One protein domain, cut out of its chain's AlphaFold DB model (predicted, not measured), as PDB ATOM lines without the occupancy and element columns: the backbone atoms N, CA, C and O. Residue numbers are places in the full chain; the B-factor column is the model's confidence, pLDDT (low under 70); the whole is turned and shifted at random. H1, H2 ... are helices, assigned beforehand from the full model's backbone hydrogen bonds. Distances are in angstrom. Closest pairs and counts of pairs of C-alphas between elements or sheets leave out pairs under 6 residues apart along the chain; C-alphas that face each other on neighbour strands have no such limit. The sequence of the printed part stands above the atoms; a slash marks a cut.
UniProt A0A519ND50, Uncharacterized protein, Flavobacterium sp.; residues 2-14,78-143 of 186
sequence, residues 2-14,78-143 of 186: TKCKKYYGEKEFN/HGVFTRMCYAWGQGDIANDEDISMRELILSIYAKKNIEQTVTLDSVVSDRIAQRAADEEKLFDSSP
ATOM      1  N   THR A   2     236.131 143.425 268.213       81.44
ATOM      2  CA  THR A   2     236.227 144.889 268.427       81.44
ATOM      3  C   THR A   2     235.528 145.675 267.316       81.44
ATOM      4  O   THR A   2     235.454 145.212 266.172       81.44
ATOM      5  N   LYS A   3     235.100 146.912 267.614       88.81
ATOM      6  CA  LYS A   3     234.619 147.867 266.597       88.81
ATOM      7  C   LYS A   3     235.664 148.134 265.511       88.81
ATOM      8  O   LYS A   3     235.328 148.199 264.333       88.81
ATOM      9  N   CYS A   4     236.941 148.200 265.893       85.56
ATOM     10  CA  CYS A   4     238.052 148.377 264.957       85.56
ATOM     11  C   CYS A   4     238.225 147.171 264.019       85.56
ATOM     12  O   CYS A   4     238.389 147.366 262.821       85.56
ATOM     13  N   LYS A   5     238.112 145.933 264.520       85.94
ATOM     14  CA  LYS A   5     238.172 144.713 263.700       85.94
ATOM     15  C   LYS A   5     237.034 144.669 262.685       85.94
ATOM     16  O   LYS A   5     237.274 144.398 261.516       85.94
ATOM     17  N   LYS A   6     235.813 145.015 263.109       87.88
ATOM     18  CA  LYS A   6     234.666 145.147 262.196       87.88
ATOM     19  C   LYS A   6     234.914 146.218 261.127       87.88
ATOM     20  O   LYS A   6     234.558 146.018 259.977       87.88
ATOM     21  N   TYR A   7     235.524 147.343 261.500       88.75
ATOM     22  CA  TYR A   7     235.807 148.441 260.576       88.75
ATOM     23  C   TYR A   7     236.902 148.111 259.544       88.75
ATOM     24  O   TYR A   7     236.742 148.467 258.375       88.75
ATOM     25  N   TYR A   8     237.981 147.442 259.967       85.06
ATOM     26  CA  TYR A   8     239.117 147.065 259.113       85.06
ATOM     27  C   TYR A   8     238.945 145.729 258.390       85.06
ATOM     28  O   TYR A   8     239.716 145.443 257.486       85.06
ATOM     29  N   GLY A   9     237.913 144.939 258.697       79.75
ATOM     30  CA  GLY A   9     237.634 143.698 257.960       79.75
ATOM     31  C   GLY A   9     237.414 143.895 256.451       79.75
ATOM     32  O   GLY A   9     237.502 142.938 255.693       79.75
ATOM     33  N   GLU A  10     237.158 145.131 256.014       80.94
ATOM     34  CA  GLU A  10     236.955 145.508 254.610       80.94
ATOM     35  C   GLU A  10     237.911 146.629 254.153       80.94
ATOM     36  O   GLU A  10     237.708 147.215 253.090       80.94
ATOM     37  N   LYS A  11     238.908 147.002 254.970       84.56
ATOM     38  CA  LYS A  11     239.784 148.153 254.701       84.56
ATOM     39  C   LYS A  11     241.225 147.871 255.087       84.56
ATOM     40  O   LYS A  11     241.497 147.344 256.162       84.56
ATOM     41  N   GLU A  12     242.147 148.353 254.268       84.50
ATOM     42  CA  GLU A  12     243.553 148.414 254.650       84.50
ATOM     43  C   GLU A  12     243.778 149.456 255.752       84.50
ATOM     44  O   GLU A  12     243.104 150.488 255.832       84.50
ATOM     45  N   PHE A  13     244.737 149.172 256.629       84.75
ATOM     46  CA  PHE A  13     245.125 150.094 257.683       84.75
ATOM     47  C   PHE A  13     246.099 151.148 257.152       84.75
ATOM     48  O   PHE A  13     247.169 150.803 256.653       84.75
ATOM     49  N   ASN A  14     245.766 152.428 257.326       85.25
ATOM     50  CA  ASN A  14     246.668 153.534 257.028       85.25
ATOM     51  C   ASN A  14     247.426 153.970 258.297       85.25
ATOM     52  O   ASN A  14     246.813 154.355 259.294       85.25
ATOM     53  N   HIS A  78     249.761 152.459 271.951       83.00
ATOM     54  CA  HIS A  78     249.590 152.822 270.538       83.00
ATOM     55  C   HIS A  78     250.195 151.803 269.556       83.00
ATOM     56  O   HIS A  78     249.522 151.374 268.627       83.00
ATOM     57  N   GLY A  79     251.434 151.349 269.786       81.00
ATOM     58  CA  GLY A  79     252.094 150.390 268.888       81.00
ATOM     59  C   GLY A  79     251.469 148.988 268.875       81.00
ATOM     60  O   GLY A  79     251.612 148.260 267.897       81.00
ATOM     61  N   VAL A  80     250.774 148.590 269.946       83.88
ATOM     62  CA  VAL A  80     250.002 147.337 269.960       83.88
ATOM     63  C   VAL A  80     248.710 147.529 269.174       83.88
ATOM     64  O   VAL A  80     248.369 146.695 268.341       83.88
ATOM     65  N   PHE A  81     248.035 148.659 269.396       86.81
ATOM     66  CA  PHE A  81     246.813 149.019 268.686       86.81
ATOM     67  C   PHE A  81     247.017 149.063 267.162       86.81
ATOM     68  O   PHE A  81     246.303 148.375 266.436       86.81
ATOM     69  N   THR A  82     248.020 149.795 266.667       85.56
ATOM     70  CA  THR A  82     248.249 149.934 265.218       85.56
ATOM     71  C   THR A  82     248.643 148.617 264.556       85.56
ATOM     72  O   THR A  82     248.136 148.305 263.480       85.56
ATOM     73  N   ARG A  83     249.470 147.793 265.221       83.88
ATOM     74  CA  ARG A  83     249.797 146.441 264.741       83.88
ATOM     75  C   ARG A  83     248.540 145.586 264.580       83.88
ATOM     76  O   ARG A  83     248.438 144.831 263.616       83.88
ATOM     77  N   MET A  84     247.580 145.712 265.495       85.62
ATOM     78  CA  MET A  84     246.335 144.950 265.421       85.62
ATOM     79  C   MET A  84     245.418 145.430 264.306       85.62
ATOM     80  O   MET A  84     244.902 144.606 263.557       85.62
ATOM     81  N   CYS A  85     245.274 146.744 264.138       86.06
ATOM     82  CA  CYS A  85     244.518 147.295 263.019       86.06
ATOM     83  C   CYS A  85     245.100 146.870 261.667       86.06
ATOM     84  O   CYS A  85     244.344 146.453 260.793       86.06
ATOM     85  N   TYR A  86     246.428 146.884 261.525       85.44
ATOM     86  CA  TYR A  86     247.097 146.343 260.344       85.44
ATOM     87  C   TYR A  86     246.783 144.870 260.127       85.44
ATOM     88  O   TYR A  86     246.357 144.488 259.042       85.44
ATOM     89  N   ALA A  87     246.932 144.050 261.168       83.44
ATOM     90  CA  ALA A  87     246.647 142.628 261.075       83.44
ATOM     91  C   ALA A  87     245.196 142.361 260.639       83.44
ATOM     92  O   ALA A  87     244.978 141.487 259.808       83.44
ATOM     93  N   TRP A  88     244.218 143.126 261.134       85.31
ATOM     94  CA  TRP A  88     242.815 143.002 260.717       85.31
ATOM     95  C   TRP A  88     242.571 143.380 259.255       85.31
ATOM     96  O   TRP A  88     241.710 142.769 258.630       85.31
ATOM     97  N   GLY A  89     243.339 144.324 258.706       82.94
ATOM     98  CA  GLY A  89     243.240 144.725 257.300       82.94
ATOM     99  C   GLY A  89     243.891 143.756 256.305       82.94
ATOM    100  O   GLY A  89     243.604 143.830 255.117       82.94
ATOM    101  N   GLN A  90     244.746 142.831 256.758       78.50
ATOM    102  CA  GLN A  90     245.500 141.907 255.889       78.50
ATOM    103  C   GLN A  90     244.688 140.698 255.383       78.50
ATOM    104  O   GLN A  90     245.212 139.883 254.625       78.50
ATOM    105  N   GLY A  91     243.438 140.533 255.829       75.94
ATOM    106  CA  GLY A  91     242.627 139.352 255.526       75.94
ATOM    107  C   GLY A  91     243.239 138.028 256.017       75.94
ATOM    108  O   GLY A  91     244.285 137.999 256.681       75.94
ATOM    109  N   ASP A  92     242.562 136.927 255.680       85.94
ATOM    110  CA  ASP A  92     242.923 135.548 256.071       85.94
ATOM    111  C   ASP A  92     243.387 134.695 254.874       85.94
ATOM    112  O   ASP A  92     243.504 133.475 254.964       85.94
ATOM    113  N   ILE A  93     243.648 135.340 253.736       87.12
ATOM    114  CA  ILE A  93     244.216 134.710 252.541       87.12
ATOM    115  C   ILE A  93     245.720 134.978 252.465       87.12
ATOM    116  O   ILE A  93     246.214 135.929 253.074       87.12
ATOM    117  N   ALA A  94     246.437 134.143 251.712       90.06
ATOM    118  CA  ALA A  94     247.869 134.309 251.498       90.06
ATOM    119  C   ALA A  94     248.195 135.652 250.826       90.06
ATOM    120  O   ALA A  94     247.520 136.051 249.875       90.06
ATOM    121  N   ASN A  95     249.257 136.307 251.294       88.94
ATOM    122  CA  ASN A  95     249.788 137.547 250.728       88.94
ATOM    123  C   ASN A  95     251.297 137.425 250.401       88.94
ATOM    124  O   ASN A  95     251.926 136.392 250.645       88.94
ATOM    125  N   ASP A  96     251.890 138.487 249.847       90.75
ATOM    126  CA  ASP A  96     253.314 138.509 249.471       90.75
ATOM    127  C   ASP A  96     254.262 138.353 250.677       90.75
ATOM    128  O   ASP A  96     255.365 137.808 250.546       90.75
ATOM    129  N   GLU A  97     253.833 138.783 251.870       89.06
ATOM    130  CA  GLU A  97     254.583 138.577 253.114       89.06
ATOM    131  C   GLU A  97     254.631 137.088 253.486       89.06
ATOM    132  O   GLU A  97     255.697 136.588 253.847       89.06
ATOM    133  N   ASP A  98     253.521 136.355 253.339       92.19
ATOM    134  CA  ASP A  98     253.444 134.912 253.600       92.19
ATOM    135  C   ASP A  98     254.346 134.122 252.630       92.19
ATOM    136  O   ASP A  98     255.033 133.175 253.032       92.19
ATOM    137  N   ILE A  99     254.402 134.537 251.357       93.75
ATOM    138  CA  ILE A  99     255.304 133.952 250.350       93.75
ATOM    139  C   ILE A  99     256.764 134.192 250.750       93.75
ATOM    140  O   ILE A  99     257.550 133.243 250.827       93.75
ATOM    141  N   SER A 100     257.110 135.439 251.072       94.50
ATOM    142  CA  SER A 100     258.464 135.827 251.488       94.50
ATOM    143  C   SER A 100     258.896 135.104 252.769       94.50
ATOM    144  O   SER A 100     260.029 134.634 252.887       94.50
ATOM    145  N   MET A 101     257.979 134.964 253.730       93.88
ATOM    146  CA  MET A 101     258.214 134.248 254.981       93.88
ATOM    147  C   MET A 101     258.469 132.763 254.729       93.88
ATOM    148  O   MET A 101     259.418 132.195 255.273       93.88
ATOM    149  N   ARG A 102     257.676 132.129 253.858       95.75
ATOM    150  CA  ARG A 102     257.896 130.736 253.459       95.75
ATOM    151  C   ARG A 102     259.288 130.541 252.857       95.75
ATOM    152  O   ARG A 102     259.988 129.601 253.237       95.75
ATOM    153  N   GLU A 103     259.695 131.405 251.929       95.00
ATOM    154  CA  GLU A 103     261.022 131.344 251.303       95.00
ATOM    155  C   GLU A 103     262.148 131.510 252.329       95.00
ATOM    156  O   GLU A 103     263.125 130.753 252.320       95.00
ATOM    157  N   LEU A 104     261.981 132.439 253.274       94.94
ATOM    158  CA  LEU A 104     262.917 132.635 254.374       94.94
ATOM    159  C   LEU A 104     263.045 131.375 255.241       94.94
ATOM    160  O   LEU A 104     264.171 130.929 255.483       94.94
ATOM    161  N   ILE A 105     261.933 130.772 255.676       94.31
ATOM    162  CA  ILE A 105     261.945 129.557 256.509       94.31
ATOM    163  C   ILE A 105     262.648 128.410 255.776       94.31
ATOM    164  O   ILE A 105     263.540 127.775 256.344       94.31
ATOM    165  N   LEU A 106     262.322 128.187 254.497       94.25
ATOM    166  CA  LEU A 106     262.975 127.164 253.675       94.25
ATOM    167  C   LEU A 106     264.489 127.405 253.572       94.25
ATOM    168  O   LEU A 106     265.274 126.463 253.699       94.25
ATOM    169  N   SER A 107     264.919 128.662 253.418       94.38
ATOM    170  CA  SER A 107     266.345 129.008 253.383       94.38
ATOM    171  C   SER A 107     267.061 128.717 254.712       94.38
ATOM    172  O   SER A 107     268.219 128.290 254.718       94.38
ATOM    173  N   ILE A 108     266.379 128.908 255.848       95.06
ATOM    174  CA  ILE A 108     266.907 128.610 257.185       95.06
ATOM    175  C   ILE A 108     267.029 127.096 257.379       95.06
ATOM    176  O   ILE A 108     268.053 126.632 257.884       95.06
ATOM    177  N   TYR A 109     266.024 126.324 256.965       95.38
ATOM    178  CA  TYR A 109     266.039 124.862 257.057       95.38
ATOM    179  C   TYR A 109     267.138 124.247 256.195       95.38
ATOM    180  O   TYR A 109     267.912 123.436 256.704       95.38
ATOM    181  N   ALA A 110     267.300 124.722 254.956       94.06
ATOM    182  CA  ALA A 110     268.392 124.304 254.084       94.06
ATOM    183  C   ALA A 110     269.768 124.564 254.726       94.06
ATOM    184  O   ALA A 110     270.614 123.674 254.765       94.06
ATOM    185  N   LYS A 111     269.980 125.749 255.320       95.69
ATOM    186  CA  LYS A 111     271.232 126.080 256.033       95.69
ATOM    187  C   LYS A 111     271.489 125.206 257.262       95.69
ATOM    188  O   LYS A 111     272.642 125.042 257.654       95.69
ATOM    189  N   LYS A 112     270.435 124.687 257.893       96.50
ATOM    190  CA  LYS A 112     270.515 123.830 259.085       96.50
ATOM    191  C   LYS A 112     270.469 122.332 258.765       96.50
ATOM    192  O   LYS A 112     270.480 121.543 259.705       96.50
ATOM    193  N   ASN A 113     270.433 121.942 257.487       94.94
ATOM    194  CA  ASN A 113     270.216 120.558 257.045       94.94
ATOM    195  C   ASN A 113     268.956 119.919 257.668       94.94
ATOM    196  O   ASN A 113     268.974 118.760 258.074       94.94
ATOM    197  N   ILE A 114     267.871 120.693 257.787       95.12
ATOM    198  CA  ILE A 114     266.569 120.212 258.267       95.12
ATOM    199  C   ILE A 114     265.710 119.859 257.050       95.12
ATOM    200  O   ILE A 114     265.403 120.731 256.237       95.12
ATOM    201  N   GLU A 115     265.289 118.600 256.937       89.00
ATOM    202  CA  GLU A 115     264.334 118.159 255.915       89.00
ATOM    203  C   GLU A 115     262.903 118.320 256.432       89.00
ATOM    204  O   GLU A 115     262.363 117.456 257.122       89.00
ATOM    205  N   GLN A 116     262.285 119.458 256.119       89.75
ATOM    206  CA  GLN A 116     260.897 119.727 256.475       89.75
ATOM    207  C   GLN A 116     260.190 120.502 255.364       89.75
ATOM    208  O   GLN A 116     260.706 121.492 254.844       89.75
ATOM    209  N   THR A 117     258.982 120.062 255.016       88.88
ATOM    210  CA  THR A 117     258.122 120.750 254.051       88.88
ATOM    211  C   THR A 117     257.396 121.904 254.733       88.88
ATOM    212  O   THR A 117     256.724 121.700 255.741       88.88
ATOM    213  N   VAL A 118     257.488 123.098 254.148       92.88
ATOM    214  CA  VAL A 118     256.709 124.276 254.552       92.88
ATOM    215  C   VAL A 118     255.778 124.652 253.405       92.88
ATOM    216  O   VAL A 118     256.224 124.979 252.296       92.88
ATOM    217  N   THR A 119     254.473 124.563 253.651       94.25
ATOM    218  CA  THR A 119     253.435 124.951 252.688       94.25
ATOM    219  C   THR A 119     253.008 126.391 252.937       94.25
ATOM    220  O   THR A 119     253.149 126.903 254.046       94.25
ATOM    221  N   LEU A 120     252.474 127.054 251.912       94.25
ATOM    222  CA  LEU A 120     251.934 128.404 252.081       94.25
ATOM    223  C   LEU A 120     250.770 128.406 253.088       94.25
ATOM    224  O   LEU A 120     250.748 129.241 253.983       94.25
ATOM    225  N   ASP A 121     249.901 127.394 253.033       94.06
ATOM    226  CA  ASP A 121     248.787 127.225 253.977       94.06
ATOM    227  C   ASP A 121     249.246 127.113 255.437       94.06
ATOM    228  O   ASP A 121     248.581 127.638 256.330       94.06
ATOM    229  N   SER A 122     250.389 126.459 255.699       93.44
ATOM    230  CA  SER A 122     250.942 126.379 257.058       93.44
ATOM    231  C   SER A 122     251.384 127.749 257.576       93.44
ATOM    232  O   SER A 122     251.076 128.094 258.710       93.44
ATOM    233  N   VAL A 123     251.996 128.578 256.722       93.56
ATOM    234  CA  VAL A 123     252.415 129.943 257.081       93.56
ATOM    235  C   VAL A 123     251.206 130.840 257.341       93.56
ATOM    236  O   VAL A 123     251.179 131.561 258.337       93.56
ATOM    237  N   VAL A 124     250.175 130.751 256.495       92.56
ATOM    238  CA  VAL A 124     248.917 131.490 256.690       92.56
ATOM    239  C   VAL A 124     248.242 131.073 257.998       92.56
ATOM    240  O   VAL A 124     247.827 131.929 258.780       92.56
ATOM    241  N   SER A 125     248.177 129.769 258.276       92.19
ATOM    242  CA  SER A 125     247.589 129.243 259.515       92.19
ATOM    243  C   SER A 125     248.339 129.741 260.753       92.19
ATOM    244  O   SER A 125     247.705 130.191 261.708       92.19
ATOM    245  N   ASP A 126     249.675 129.732 260.719       91.25
ATOM    246  CA  ASP A 126     250.513 130.247 261.804       91.25
ATOM    247  C   ASP A 126     250.307 131.758 262.009       91.25
ATOM    248  O   ASP A 126     250.163 132.214 263.146       91.25
ATOM    249  N   ARG A 127     250.210 132.547 260.925       89.88
ATOM    250  CA  ARG A 127     249.908 133.990 260.992       89.88
ATOM    251  C   ARG A 127     248.550 134.255 261.644       89.88
ATOM    252  O   ARG A 127     248.448 135.133 262.504       89.88
ATOM    253  N   ILE A 128     247.515 133.504 261.263       89.75
ATOM    254  CA  ILE A 128     246.164 133.632 261.836       89.75
ATOM    255  C   ILE A 128     246.170 133.247 263.321       89.75
ATOM    256  O   ILE A 128     245.602 133.968 264.143       89.75
ATOM    257  N   ALA A 129     246.850 132.156 263.686       89.88
ATOM    258  CA  ALA A 129     246.976 131.724 265.076       89.88
ATOM    259  C   ALA A 129     247.713 132.767 265.933       89.88
ATOM    260  O   ALA A 129     247.243 133.122 267.016       89.88
ATOM    261  N   GLN A 130     248.818 133.324 265.427       87.19
ATOM    262  CA  GLN A 130     249.552 134.387 266.113       87.19
ATOM    263  C   GLN A 130     248.695 135.644 266.287       87.19
ATOM    264  O   GLN A 130     248.717 136.255 267.353       87.19
ATOM    265  N   ARG A 131     247.903 136.018 265.273       86.56
ATOM    266  CA  ARG A 131     246.962 137.143 265.366       86.56
ATOM    267  C   ARG A 131     245.931 136.918 266.473       86.56
ATOM    268  O   ARG A 131     245.679 137.835 267.248       86.56
ATOM    269  N   ALA A 132     245.355 135.721 266.563       86.38
ATOM    270  CA  ALA A 132     244.386 135.385 267.604       86.38
ATOM    271  C   ALA A 132     245.003 135.452 269.012       86.38
ATOM    272  O   ALA A 132     244.397 136.025 269.915       86.38
ATOM    273  N   ALA A 133     246.229 134.948 269.181       87.06
ATOM    274  CA  ALA A 133     246.955 135.024 270.449       87.06
ATOM    275  C   ALA A 133     247.309 136.474 270.842       87.06
ATOM    276  O   ALA A 133     247.198 136.851 272.009       87.06
ATOM    277  N   ASP A 134     247.710 137.304 269.872       84.44
ATOM    278  CA  ASP A 134     247.964 138.734 270.082       84.44
ATOM    279  C   ASP A 134     246.683 139.478 270.501       84.44
ATOM    280  O   ASP A 134     246.729 140.313 271.409       84.44
ATOM    281  N   GLU A 135     245.542 139.156 269.877       86.31
ATOM    282  CA  GLU A 135     244.228 139.694 270.247       86.31
ATOM    283  C   GLU A 135     243.846 139.303 271.680       86.31
ATOM    284  O   GLU A 135     243.512 140.174 272.477       86.31
ATOM    285  N   GLU A 136     243.919 138.019 272.034       86.81
ATOM    286  CA  GLU A 136     243.599 137.525 273.381       86.81
ATOM    287  C   GLU A 136     244.456 138.219 274.446       86.81
ATOM    288  O   GLU A 136     243.939 138.825 275.389       86.81
ATOM    289  N   LYS A 137     245.775 138.253 274.228       84.44
ATOM    290  CA  LYS A 137     246.716 138.926 275.127       84.44
ATOM    291  C   LYS A 137     246.390 140.405 275.300       84.44
ATOM    292  O   LYS A 137     246.569 140.945 276.395       84.44
ATOM    293  N   LEU A 138     245.940 141.078 274.241       83.38
ATOM    294  CA  LEU A 138     245.523 142.472 274.323       83.38
ATOM    295  C   LEU A 138     244.347 142.634 275.292       83.38
ATOM    296  O   LEU A 138     244.414 143.494 276.169       83.38
ATOM    297  N   PHE A 139     243.298 141.823 275.162       83.31
ATOM    298  CA  PHE A 139     242.110 141.922 276.017       83.31
ATOM    299  C   PHE A 139     242.387 141.586 277.480       83.31
ATOM    300  O   PHE A 139     241.817 142.227 278.365       83.31
ATOM    301  N   ASP A 140     243.269 140.622 277.727       85.25
ATOM    302  CA  ASP A 140     243.589 140.167 279.079       85.25
ATOM    303  C   ASP A 140     244.510 141.134 279.824       85.25
ATOM    304  O   ASP A 140     244.398 141.296 281.039       85.25
ATOM    305  N   SER A 141     245.426 141.790 279.107       85.50
ATOM    306  CA  SER A 141     246.421 142.682 279.717       85.50
ATOM    307  C   SER A 141     246.022 144.157 279.737       85.50
ATOM    308  O   SER A 141     246.634 144.936 280.473       85.50
ATOM    309  N   SER A 142     245.020 144.564 278.951       88.69
ATOM    310  CA  SER A 142     244.630 145.973 278.850       88.69
ATOM    311  C   SER A 142     243.689 146.384 279.985       88.69
ATOM    312  O   SER A 142     242.635 145.765 280.164       88.69
ATOM    313  N   PRO A 143     244.000 147.467 280.722       90.25
ATOM    314  CA  PRO A 143     243.080 148.029 281.699       90.25
ATOM    315  C   PRO A 143     241.745 148.416 281.058       90.25
ATOM    316  O   PRO A 143     241.712 149.002 279.972       90.25
TER     317      PRO A 143
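Overview. This is residues 2 to 14 and 78 to 143 of the 186 residues of an uncharacterized protein of Flavobacterium sp. (UniProt A0A519ND50). Two long helices, H3 and H4, meet near their first residues as a wide L, and the short link of residues 112 to 119 folds back along H3 to reach H4. H2 packs on the later half of H4, and the short H1 packs on the last residues of H2, so that the contacts run from H1 through H2 and H4 to H3 in one open row. The printed part has 79 residues with four named helices, H1, H2, H3 and H4 in chain order, and no named strand; its class is all helix. It is loose, with a radius of gyration of the C-alphas of 15.0 A, and elongated, spanning 45 by 27 by 18 A.

Arrangement. H1, residues 3 to 8, touches H2, residues 78 to 89, and H2 touches H1 with residues 85 to 89 alone. Their closest C-alphas are those of Tyr 8 and Gly 89, 5.1 A apart. They run the same way at a steep tilt of 55 degrees. H2 touches H4, residues 120 to 141, and H4 touches H2 with residues 131 to 138 alone. The closest C-alphas are those of Ala 87 and Arg 131, 7.0 A apart, and the two helices run opposite ways at a steep tilt of 40 degrees. H3, residues 96 to 111, touches H4 with residues 98 to 102 alone, and H4 touches H3 with residues 120 to 124 alone. Their closest C-alphas are those of Asp 98 and Val 123, 6.2 A apart, and their lines are about perpendicular at 73 degrees. The helix packing is mostly crossed: of these three touching pairs 0 are at a shallow tilt. H1 is apart from H3 and H4, and H2 is apart from H3. In H1, H2, H3 and H4 every O i to N i+4 pair is within hydrogen-bond range.

Along the chain. H1 begins at C-alpha 3, at (234.619, 147.867, 266.597), and measures 8.8 A from first to last C-alpha. H2 measures 16.8 A. H3 begins at C-alpha 96, at (253.314, 138.509, 249.471), and measures 22.8 A. H4, the longest helix with 22 residues, measures 31.6 A and ends at C-alpha 141, at (246.421, 142.682, 279.717).

Size, cuts and confidence. The two C-alphas farthest apart are those of Lys 3 and Asn 113, at 45.9 A. Residues 15 to 77 are cut out, and C-alphas 14 and 78 are 13.8 A apart across the cut, which lies in the link from H1 to H2. The links from H2 to H3, 6 residues, and from H3 to H4, 8 residues, are short. The mean pLDDT of the printed part is 88.5, and no printed residue is under 70.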